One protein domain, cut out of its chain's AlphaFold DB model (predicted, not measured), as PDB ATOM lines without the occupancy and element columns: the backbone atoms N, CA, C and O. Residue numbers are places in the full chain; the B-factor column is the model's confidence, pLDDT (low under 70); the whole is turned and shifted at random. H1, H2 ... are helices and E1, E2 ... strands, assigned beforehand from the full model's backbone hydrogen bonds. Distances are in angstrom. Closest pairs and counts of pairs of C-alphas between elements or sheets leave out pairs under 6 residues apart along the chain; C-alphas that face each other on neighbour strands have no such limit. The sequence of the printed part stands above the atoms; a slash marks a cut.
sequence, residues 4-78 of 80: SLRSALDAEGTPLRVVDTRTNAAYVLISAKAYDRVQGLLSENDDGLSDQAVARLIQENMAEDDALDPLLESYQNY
ATOM      1  N   SER A   4     342.029 327.925 306.117       72.25
ATOM      2  CA  SER A   4     341.346 328.165 307.392       72.25
ATOM      3  C   SER A   4     340.863 329.611 307.546       72.25
ATOM      4  O   SER A   4     339.787 329.833 308.091       72.25
ATOM      5  N   LEU A   5     341.621 330.597 307.048       77.19
ATOM      6  CA  LEU A   5     341.202 332.001 307.082       77.19
ATOM      7  C   LEU A   5     340.089 332.270 306.065       77.19
ATOM      8  O   LEU A   5     339.175 333.031 306.355       77.19
ATOM      9  N   ARG A   6     340.147 331.622 304.896       76.44
ATOM     10  CA  ARG A   6     339.078 331.704 303.892       76.44
ATOM     11  C   ARG A   6     337.775 331.121 304.435       76.44
ATOM     12  O   ARG A   6     336.771 331.813 304.458       76.44
ATOM     13  N   SER A   7     337.829 329.920 305.004       74.56
ATOM     14  CA  SER A   7     336.651 329.281 305.591       74.56
ATOM     15  C   SER A   7     336.069 330.056 306.780       74.56
ATOM     16  O   SER A   7     334.865 330.005 306.997       74.56
ATOM     17  N   ALA A   8     336.898 330.776 307.542       73.62
ATOM     18  CA  ALA A   8     336.437 331.658 308.615       73.62
ATOM     19  C   ALA A   8     335.808 332.968 308.104       73.62
ATOM     20  O   ALA A   8     334.963 333.533 308.787       73.62
ATOM     21  N   LEU A   9     336.219 333.454 306.929       76.38
ATOM     22  CA  LEU A   9     335.591 334.599 306.258       76.38
ATOM     23  C   LEU A   9     334.249 334.223 305.620       76.38
ATOM     24  O   LEU A   9     333.340 335.046 305.603       76.38
ATOM     25  N   ASP A  10     334.135 332.989 305.125       76.50
ATOM     26  CA  ASP A  10     332.936 332.463 304.459       76.50
ATOM     27  C   ASP A  10     331.873 331.946 305.452       76.50
ATOM     28  O   ASP A  10     330.765 331.588 305.052       76.50
ATOM     29  N   ALA A  11     332.193 331.888 306.750       71.06
ATOM     30  CA  ALA A  11     331.255 331.502 307.798       71.06
ATOM     31  C   ALA A  11     330.209 332.613 308.007       71.06
ATOM     32  O   ALA A  11     330.427 333.573 308.748       71.06
ATOM     33  N   GLU A  12     329.064 332.490 307.332       62.59
ATOM     34  CA  GLU A  12     327.959 333.441 307.463       62.59
ATOM     35  C   GLU A  12     327.475 333.557 308.919       62.59
ATOM     36  O   GLU A  12     327.266 332.569 309.625       62.59
ATOM     37  N   GLY A  13     327.289 334.799 309.372       65.31
ATOM     38  CA  GLY A  13     326.628 335.121 310.640       65.31
ATOM     39  C   GLY A  13     327.519 335.180 311.883       65.31
ATOM     40  O   GLY A  13     327.046 335.654 312.911       65.31
ATOM     41  N   THR A  14     328.795 334.772 311.831       71.62
ATOM     42  CA  THR A  14     329.702 334.888 312.993       71.62
ATOM     43  C   THR A  14     331.037 335.534 312.609       71.62
ATOM     44  O   THR A  14     331.869 334.886 311.977       71.62
ATOM     45  N   PRO A  15     331.292 336.792 313.013       80.12
ATOM     46  CA  PRO A  15     332.584 337.437 312.808       80.12
ATOM     47  C   PRO A  15     333.725 336.628 313.437       80.12
ATOM     48  O   PRO A  15     333.624 336.192 314.588       80.12
ATOM     49  N   LEU A  16     334.839 336.459 312.716       86.19
ATOM     50  CA  LEU A  16     336.015 335.779 313.258       86.19
ATOM     51  C   LEU A  16     336.532 336.540 314.486       86.19
ATOM     52  O   LEU A  16     336.992 337.678 314.379       86.19
ATOM     53  N   ARG A  17     336.489 335.883 315.647       87.50
ATOM     54  CA  ARG A  17     336.968 336.416 316.921       87.50
ATOM     55  C   ARG A  17     338.270 335.736 317.328       87.50
ATOM     56  O   ARG A  17     338.351 334.512 317.371       87.50
ATOM     57  N   VAL A  18     339.273 336.535 317.669       90.50
ATOM     58  CA  VAL A  18     340.593 336.077 318.113       90.50
ATOM     59  C   VAL A  18     340.866 336.647 319.497       90.50
ATOM     60  O   VAL A  18     340.641 337.828 319.729       90.50
ATOM     61  N   VAL A  19     341.349 335.823 320.425       92.38
ATOM     62  CA  VAL A  19     341.755 336.271 321.764       92.38
ATOM     63  C   VAL A  19     343.275 336.242 321.845       92.38
ATOM     64  O   VAL A  19     343.884 335.194 321.632       92.38
ATOM     65  N   ASP A  20     343.892 337.382 322.150       91.56
ATOM     66  CA  ASP A  20     345.312 337.442 322.485       91.56
ATOM     67  C   ASP A  20     345.502 336.950 323.920       91.56
ATOM     68  O   ASP A  20     345.164 337.634 324.882       91.56
ATOM     69  N   THR A  21     346.075 335.762 324.085       93.06
ATOM     70  CA  THR A  21     346.286 335.145 325.401       93.06
ATOM     71  C   THR A  21     347.316 335.876 326.263       93.06
ATOM     72  O   THR A  21     347.401 335.606 327.459       93.06
ATOM     73  N   ARG A  22     348.124 336.779 325.689       95.25
ATOM     74  CA  ARG A  22     349.122 337.562 326.437       95.25
ATOM     75  C   ARG A  22     348.493 338.741 327.168       95.25
ATOM     76  O   ARG A  22     348.938 339.092 328.254       95.25
ATOM     77  N   THR A  23     347.501 339.365 326.543       94.88
ATOM     78  CA  THR A  23     346.819 340.569 327.045       94.88
ATOM     79  C   THR A  23     345.385 340.290 327.487       94.88
ATOM     80  O   THR A  23     344.751 341.139 328.106       94.88
ATOM     81  N   ASN A  24     344.877 339.094 327.180       90.62
ATOM     82  CA  ASN A  24     343.481 338.690 327.295       90.62
ATOM     83  C   ASN A  24     342.508 339.591 326.505       90.62
ATOM     84  O   ASN A  24     341.310 339.623 326.787       90.62
ATOM     85  N   ALA A  25     343.019 340.330 325.517       91.81
ATOM     86  CA  ALA A  25     342.216 341.178 324.650       91.81
ATOM     87  C   ALA A  25     341.541 340.345 323.554       91.81
ATOM     88  O   ALA A  25     342.140 339.430 322.987       91.81
ATOM     89  N   ALA A  26     340.292 340.679 323.233       92.00
ATOM     90  CA  ALA A  26     339.551 340.059 322.143       92.00
ATOM     91  C   ALA A  26     339.488 340.998 320.935       92.00
ATOM     92  O   ALA A  26     339.136 342.167 321.063       92.00
ATOM     93  N   TYR A  27     339.773 340.451 319.761       89.56
ATOM     94  CA  TYR A  27     339.738 341.124 318.470       89.56
ATOM     95  C   TYR A  27     338.679 340.472 317.591       89.56
ATOM     96  O   TYR A  27     338.495 339.255 317.634       89.56
ATOM     97  N   VAL A  28     337.996 341.276 316.785       88.94
ATOM     98  CA  VAL A  28     336.975 340.808 315.847       88.94
ATOM     99  C   VAL A  28     337.336 341.283 314.450       88.94
ATOM    100  O   VAL A  28     337.626 342.461 314.245       88.94
ATOM    101  N   LEU A  29     337.325 340.362 313.491       87.00
ATOM    102  CA  LEU A  29     337.500 340.683 312.084       87.00
ATOM    103  C   LEU A  29     336.174 341.169 311.501       87.00
ATOM    104  O   LEU A  29     335.163 340.473 311.566       87.00
ATOM    105  N   ILE A  30     336.203 342.347 310.892       83.00
ATOM    106  CA  ILE A  30     335.067 342.950 310.195       83.00
ATOM    107  C   ILE A  30     335.481 343.342 308.777       83.00
ATOM    108  O   ILE A  30     336.670 343.471 308.477       83.00
ATOM    109  N   SER A  31     334.503 343.539 307.889       84.56
ATOM    110  CA  SER A  31     334.790 344.059 306.548       84.56
ATOM    111  C   SER A  31     335.378 345.472 306.623       84.56
ATOM    112  O   SER A  31     334.987 346.262 307.483       84.56
ATOM    113  N   ALA A  32     336.260 345.816 305.682       84.94
ATOM    114  CA  ALA A  32     336.842 347.158 305.600       84.94
ATOM    115  C   ALA A  32     335.758 348.249 305.532       84.94
ATOM    116  O   ALA A  32     335.807 349.214 306.278       84.94
ATOM    117  N   LYS A  33     334.692 348.028 304.754       81.31
ATOM    118  CA  LYS A  33     333.543 348.945 304.680       81.31
ATOM    119  C   LYS A  33     332.873 349.181 306.041       81.31
ATOM    120  O   LYS A  33     332.435 350.293 306.323       81.31
ATOM    121  N   ALA A  34     332.739 348.138 306.864       82.06
ATOM    122  CA  ALA A  34     332.175 348.267 308.206       82.06
ATOM    123  C   ALA A  34     333.135 349.012 309.140       82.06
ATOM    124  O   ALA A  34     332.693 349.882 309.886       82.06
ATOM    125  N   TYR A  35     334.435 348.713 309.053       85.06
ATOM    126  CA  TYR A  35     335.472 349.432 309.789       85.06
ATOM    127  C   TYR A  35     335.462 350.924 309.451       85.06
ATOM    128  O   TYR A  35     335.338 351.733 310.359       85.06
ATOM    129  N   ASP A  36     335.478 351.284 308.167       85.81
ATOM    130  CA  ASP A  36     335.482 352.679 307.717       85.81
ATOM    131  C   ASP A  36     334.220 353.424 308.173       85.81
ATOM    132  O   ASP A  36     334.287 354.585 308.566       85.81
ATOM    133  N   ARG A  37     333.058 352.754 308.179       81.44
ATOM    134  CA  ARG A  37     331.809 353.337 308.691       81.44
ATOM    135  C   ARG A  37     331.884 353.598 310.194       81.44
ATOM    136  O   ARG A  37     331.483 354.667 310.638       81.44
ATOM    137  N   VAL A  38     332.379 352.635 310.970       81.62
ATOM    138  CA  VAL A  38     332.549 352.792 312.423       81.62
ATOM    139  C   VAL A  38     333.595 353.860 312.723       81.62
ATOM    140  O   VAL A  38     333.357 354.724 313.558       81.62
ATOM    141  N   GLN A  39     334.719 353.850 312.012       80.38
ATOM    142  CA  GLN A  39     335.763 354.852 312.151       80.38
ATOM    143  C   GLN A  39     335.237 356.245 311.801       80.38
ATOM    144  O   GLN A  39     335.479 357.166 312.566       80.38
ATOM    145  N   GLY A  40     334.464 356.400 310.722       77.38
ATOM    146  CA  GLY A  40     333.818 357.668 310.380       77.38
ATOM    147  C   GLY A  40     332.893 358.163 311.490       77.38
ATOM    148  O   GLY A  40     333.020 359.302 311.922       77.38
ATOM    149  N   LEU A  41     332.047 357.284 312.040       76.06
ATOM    150  CA  LEU A  41     331.191 357.622 313.182       76.06
ATOM    151  C   LEU A  41     331.996 358.029 314.422       76.06
ATOM    152  O   LEU A  41     331.571 358.915 315.152       76.06
ATOM    153  N   LEU A  42     333.137 357.395 314.687       74.12
ATOM    154  CA  LEU A  42     333.971 357.715 315.847       74.12
ATOM    155  C   LEU A  42     334.808 358.986 315.632       74.12
ATOM    156  O   LEU A  42     334.954 359.769 316.559       74.12
ATOM    157  N   SER A  43     335.324 359.216 314.425       66.88
ATOM    158  CA  SER A  43     336.153 360.379 314.079       66.88
ATOM    159  C   SER A  43     335.343 361.655 313.845       66.88
ATOM    160  O   SER A  43     335.845 362.743 314.101       66.88
ATOM    161  N   GLU A  44     334.084 361.555 313.411       58.94
ATOM    162  CA  GLU A  44     333.148 362.693 313.421       58.94
ATOM    163  C   GLU A  44     332.770 363.128 314.851       58.94
ATOM    164  O   GLU A  44     332.229 364.214 315.046       58.94
ATOM    165  N   ASN A  45     333.082 362.297 315.850       52.62
ATOM    166  CA  ASN A  45     332.850 362.520 317.271       52.62
ATOM    167  C   ASN A  45     334.186 362.598 318.038       52.62
ATOM    168  O   ASN A  45     334.377 361.875 319.013       52.62
ATOM    169  N   ASP A  46     335.111 363.479 317.634       51.97
ATOM    170  CA  ASP A  46     336.378 363.727 318.362       51.97
ATOM    171  C   ASP A  46     336.162 364.188 319.834       51.97
ATOM    172  O   ASP A  46     337.101 364.192 320.626       51.97
ATOM    173  N   ASP A  47     334.915 364.487 320.233       52.34
ATOM    174  CA  ASP A  47     334.472 364.735 321.619       52.34
ATOM    175  C   ASP A  47     333.824 363.503 322.311       52.34
ATOM    176  O   ASP A  47     333.227 363.611 323.385       52.34
ATOM    177  N   GLY A  48     333.954 362.308 321.729       55.09
ATOM    178  CA  GLY A  48     333.247 361.095 322.144       55.09
ATOM    179  C   GLY A  48     331.843 361.011 321.538       55.09
ATOM    180  O   GLY A  48     331.224 362.024 321.216       55.09
ATOM    181  N   LEU A  49     331.324 359.788 321.349       57.97
ATOM    182  CA  LEU A  49     329.916 359.600 320.984       57.97
ATOM    183  C   LEU A  49     329.078 360.335 322.030       57.97
ATOM    184  O   LEU A  49     329.076 359.929 323.192       57.97
ATOM    185  N   SER A  50     328.397 361.413 321.637       63.53
ATOM    186  CA  SER A  50     327.534 362.123 322.580       63.53
ATOM    187  C   SER A  50     326.537 361.136 323.191       63.53
ATOM    188  O   SER A  50     326.071 360.219 322.507       63.53
ATOM    189  N   ASP A  51     326.171 361.328 324.459       62.16
ATOM    190  CA  ASP A  51     325.186 360.476 325.143       62.16
ATOM    191  C   ASP A  51     323.898 360.312 324.318       62.16
ATOM    192  O   ASP A  51     323.249 359.273 324.360       62.16
ATOM    193  N   GLN A  52     323.560 361.309 323.493       64.38
ATOM    194  CA  GLN A  52     322.443 361.265 322.552       64.38
ATOM    195  C   GLN A  52     322.667 360.307 321.374       64.38
ATOM    196  O   GLN A  52     321.736 359.612 320.968       64.38
ATOM    197  N   ALA A  53     323.876 360.247 320.813       65.88
ATOM    198  CA  ALA A  53     324.215 359.307 319.747       65.88
ATOM    199  C   ALA A  53     324.241 357.861 320.264       65.88
ATOM    200  O   ALA A  53     323.731 356.962 319.594       65.88
ATOM    201  N   VAL A  54     324.768 357.650 321.475       70.25
ATOM    202  CA  VAL A  54     324.730 356.345 322.155       70.25
ATOM    203  C   VAL A  54     323.292 355.954 322.487       70.25
ATOM    204  O   VAL A  54     322.880 354.840 322.173       70.25
ATOM    205  N   ALA A  55     322.501 356.873 323.047       69.62
ATOM    206  CA  ALA A  55     321.093 356.632 323.345       69.62
ATOM    207  C   ALA A  55     320.300 356.270 322.086       69.62
ATOM    208  O   ALA A  55     319.498 355.345 322.133       69.62
ATOM    209  N   ARG A  56     320.560 356.933 320.951       71.44
ATOM    210  CA  ARG A  56     319.912 356.598 319.676       71.44
ATOM    211  C   ARG A  56     320.268 355.187 319.208       71.44
ATOM    212  O   ARG A  56     319.371 354.442 318.843       71.44
ATOM    213  N   LEU A  57     321.541 354.801 319.271       72.06
ATOM    214  CA  LEU A  57     321.971 353.446 318.901       72.06
ATOM    215  C   LEU A  57     321.364 352.377 319.820       72.06
ATOM    216  O   LEU A  57     320.946 351.325 319.339       72.06
ATOM    217  N   ILE A  58     321.289 352.639 321.127       73.44
ATOM    218  CA  ILE A  58     320.622 351.746 322.085       73.44
ATOM    219  C   ILE A  58     319.132 351.647 321.756       73.44
ATOM    220  O   ILE A  58     318.599 350.546 321.705       73.44
ATOM    221  N   GLN A  59     318.470 352.771 321.486       71.31
ATOM    222  CA  GLN A  59     317.041 352.812 321.193       71.31
ATOM    223  C   GLN A  59     316.696 352.114 319.870       71.31
ATOM    224  O   GLN A  59     315.670 351.450 319.799       71.31
ATOM    225  N   GLU A  60     317.551 352.215 318.850       73.31
ATOM    226  CA  GLU A  60     317.397 351.488 317.583       73.31
ATOM    227  C   GLU A  60     317.511 349.969 317.785       73.31
ATOM    228  O   GLU A  60     316.658 349.234 317.297       73.31
ATOM    229  N   ASN A  61     318.500 349.500 318.557       71.06
ATOM    230  CA  ASN A  61     318.648 348.069 318.860       71.06
ATOM    231  C   ASN A  61     317.511 347.551 319.752       71.06
ATOM    232  O   ASN A  61     316.969 346.481 319.501       71.06
ATOM    233  N   MET A  62     317.116 348.322 320.770       71.88
ATOM    234  CA  MET A  62     315.983 347.970 321.627       71.88
ATOM    235  C   MET A  62     314.673 347.939 320.843       71.88
ATOM    236  O   MET A  62     313.869 347.053 321.071       71.88
ATOM    237  N   ALA A  63     314.454 348.858 319.898       71.38
ATOM    238  CA  ALA A  63     313.249 348.852 319.075       71.38
ATOM    239  C   ALA A  63     313.173 347.624 318.156       71.38
ATOM    240  O   ALA A  63     312.073 347.152 317.882       71.38
ATOM    241  N   GLU A  64     314.310 347.115 317.678       63.56
ATOM    242  CA  GLU A  64     314.363 345.897 316.863       63.56
ATOM    243  C   GLU A  64     314.040 344.642 317.694       63.56
ATOM    244  O   GLU A  64     313.232 343.821 317.258       63.56
ATOM    245  N   ASP A  65     314.581 344.547 318.914       62.03
ATOM    246  CA  ASP A  65     314.279 343.457 319.854       62.03
ATOM    247  C   ASP A  65     312.834 343.540 320.387       62.03
ATOM    248  O   ASP A  65     312.101 342.548 320.369       62.03
ATOM    249  N   ASP A  66     312.382 344.730 320.791       68.31
ATOM    250  CA  ASP A  66     311.038 344.961 321.332       68.31
ATOM    251  C   ASP A  66     309.955 344.719 320.269       68.31
ATOM    252  O   ASP A  66     308.884 344.199 320.588       68.31
ATOM    253  N   ALA A  67     310.203 345.063 318.996       65.81
ATOM    254  CA  ALA A  67     309.242 344.864 317.903       65.81
ATOM    255  C   ALA A  67     308.913 343.385 317.643       65.81
ATOM    256  O   ALA A  67     307.884 343.085 317.035       65.81
ATOM    257  N   LEU A  68     309.778 342.475 318.087       66.25
ATOM    258  CA  LEU A  68     309.613 341.036 317.918       66.25
ATOM    259  C   LEU A  68     309.321 340.312 319.237       66.25
ATOM    260  O   LEU A  68     309.121 339.097 319.199       66.25
ATOM    261  N   ASP A  69     309.264 341.018 320.373       70.12
ATOM    262  CA  ASP A  69     308.975 340.421 321.678       70.12
ATOM    263  C   ASP A  69     307.461 340.173 321.858       70.12
ATOM    264  O   ASP A  69     306.684 341.118 322.058       70.12
ATOM    265  N   PRO A  70     307.003 338.902 321.866       69.75
ATOM    266  CA  PRO A  70     305.592 338.564 322.047       69.75
ATOM    267  C   PRO A  70     305.042 338.972 323.423       69.75
ATOM    268  O   PRO A  70     303.827 339.049 323.604       69.75
ATOM    269  N   LEU A  71     305.906 339.220 324.414       75.00
ATOM    270  CA  LEU A  71     305.503 339.646 325.758       75.00
ATOM    271  C   LEU A  71     305.156 341.140 325.828       75.00
ATOM    272  O   LEU A  71     304.516 341.573 326.789       75.00
ATOM    273  N   LEU A  72     305.540 341.923 324.815       67.06
ATOM    274  CA  LEU A  72     305.275 343.363 324.727       67.06
ATOM    275  C   LEU A  72     304.118 343.709 323.777       67.06
ATOM    276  O   LEU A  72     303.695 344.866 323.710       67.06
ATOM    277  N   GLU A  73     303.533 342.709 323.116       62.78
ATOM    278  CA  GLU A  73     302.452 342.857 322.132       62.78
ATOM    279  C   GLU A  73     301.231 343.612 322.702       62.78
ATOM    280  O   GLU A  73     300.592 344.415 322.013       62.78
ATOM    281  N   SER A  74     300.924 343.424 323.993       66.06
ATOM    282  CA  SER A  74     299.821 344.121 324.668       66.06
ATOM    283  C   SER A  74     300.091 345.606 324.908       66.06
ATOM    284  O   SER A  74     299.145 346.388 324.912       66.06
ATOM    285  N   TYR A  75     301.352 346.005 325.107       61.38
ATOM    286  CA  TYR A  75     301.747 347.412 325.248       61.38
ATOM    287  C   TYR A  75     301.781 348.117 323.890       61.38
ATOM    288  O   TYR A  75     301.362 349.268 323.789       61.38
ATOM    289  N   GLN A  76     302.209 347.415 322.840       63.22
ATOM    290  CA  GLN A  76     302.242 347.936 321.469       63.22
ATOM    291  C   GLN A  76     300.839 348.176 320.895       63.22
ATOM    292  O   GLN A  76     300.616 349.139 320.163       63.22
ATOM    293  N   ASN A  77     299.875 347.326 321.261       67.00
ATOM    294  CA  ASN A  77     298.479 347.440 320.834       67.00
ATOM    295  C   ASN A  77     297.589 348.209 321.823       67.00
ATOM    296  O   ASN A  77     296.377 348.318 321.609       67.00
ATOM    297  N   TYR A  78     298.161 348.755 322.899       62.16
ATOM    298  CA  TYR A  78     297.409 349.547 323.863       62.16
ATOM    299  C   TYR A  78     297.027 350.899 323.245       62.16
ATOM    300  O   TYR A  78     297.839 351.818 323.143       62.16
TER     301      TYR A  78
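This is residues 4 to 78 of the 80 residues of an uncharacterized protein of Gemmataceae bacterium (UniProt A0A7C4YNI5). A wide, open V, with H2 and H3 as arms; H1 and the hairpin of E1 and E2 lie near one tip, H4 near the other. The 75 printed residues have four named helices and two antiparallel strands, ordered H1, E1, E2, H2, H3, H4: mostly helix. It is extended, radius of gyration of the C-alphas 17.7 A, spanning 51 by 35 by 26 A.

H1, residues 4 to 9, touches no helix. E1, residues 17 to 20, and E2, residues 25 to 28, form an antiparallel hairpin; N 18 and O 27 are within hydrogen-bond range, 2.8 A. H2, residues 32 to 43, and H3, residues 51 to 66, are apart, as are H3 and H4, residues 73 to 76. Every O i to N i+4 pair is within hydrogen-bond range in H1, H2 and H3; H4 is too short for one.

H1 begins at C-alpha 4, (341.346, 328.165, 307.392). From first to last C-alpha H2 measures 15.7 A and H3 21.3 A. H4 ends at C-alpha 76, (302.242, 347.936, 321.469).

The farthest C-alphas, of Arg 22 and Tyr 78, are 53.1 A apart. The printed part has no cut and no long link. pLDDT is under 70 in 27 residues, among them 43 to 53.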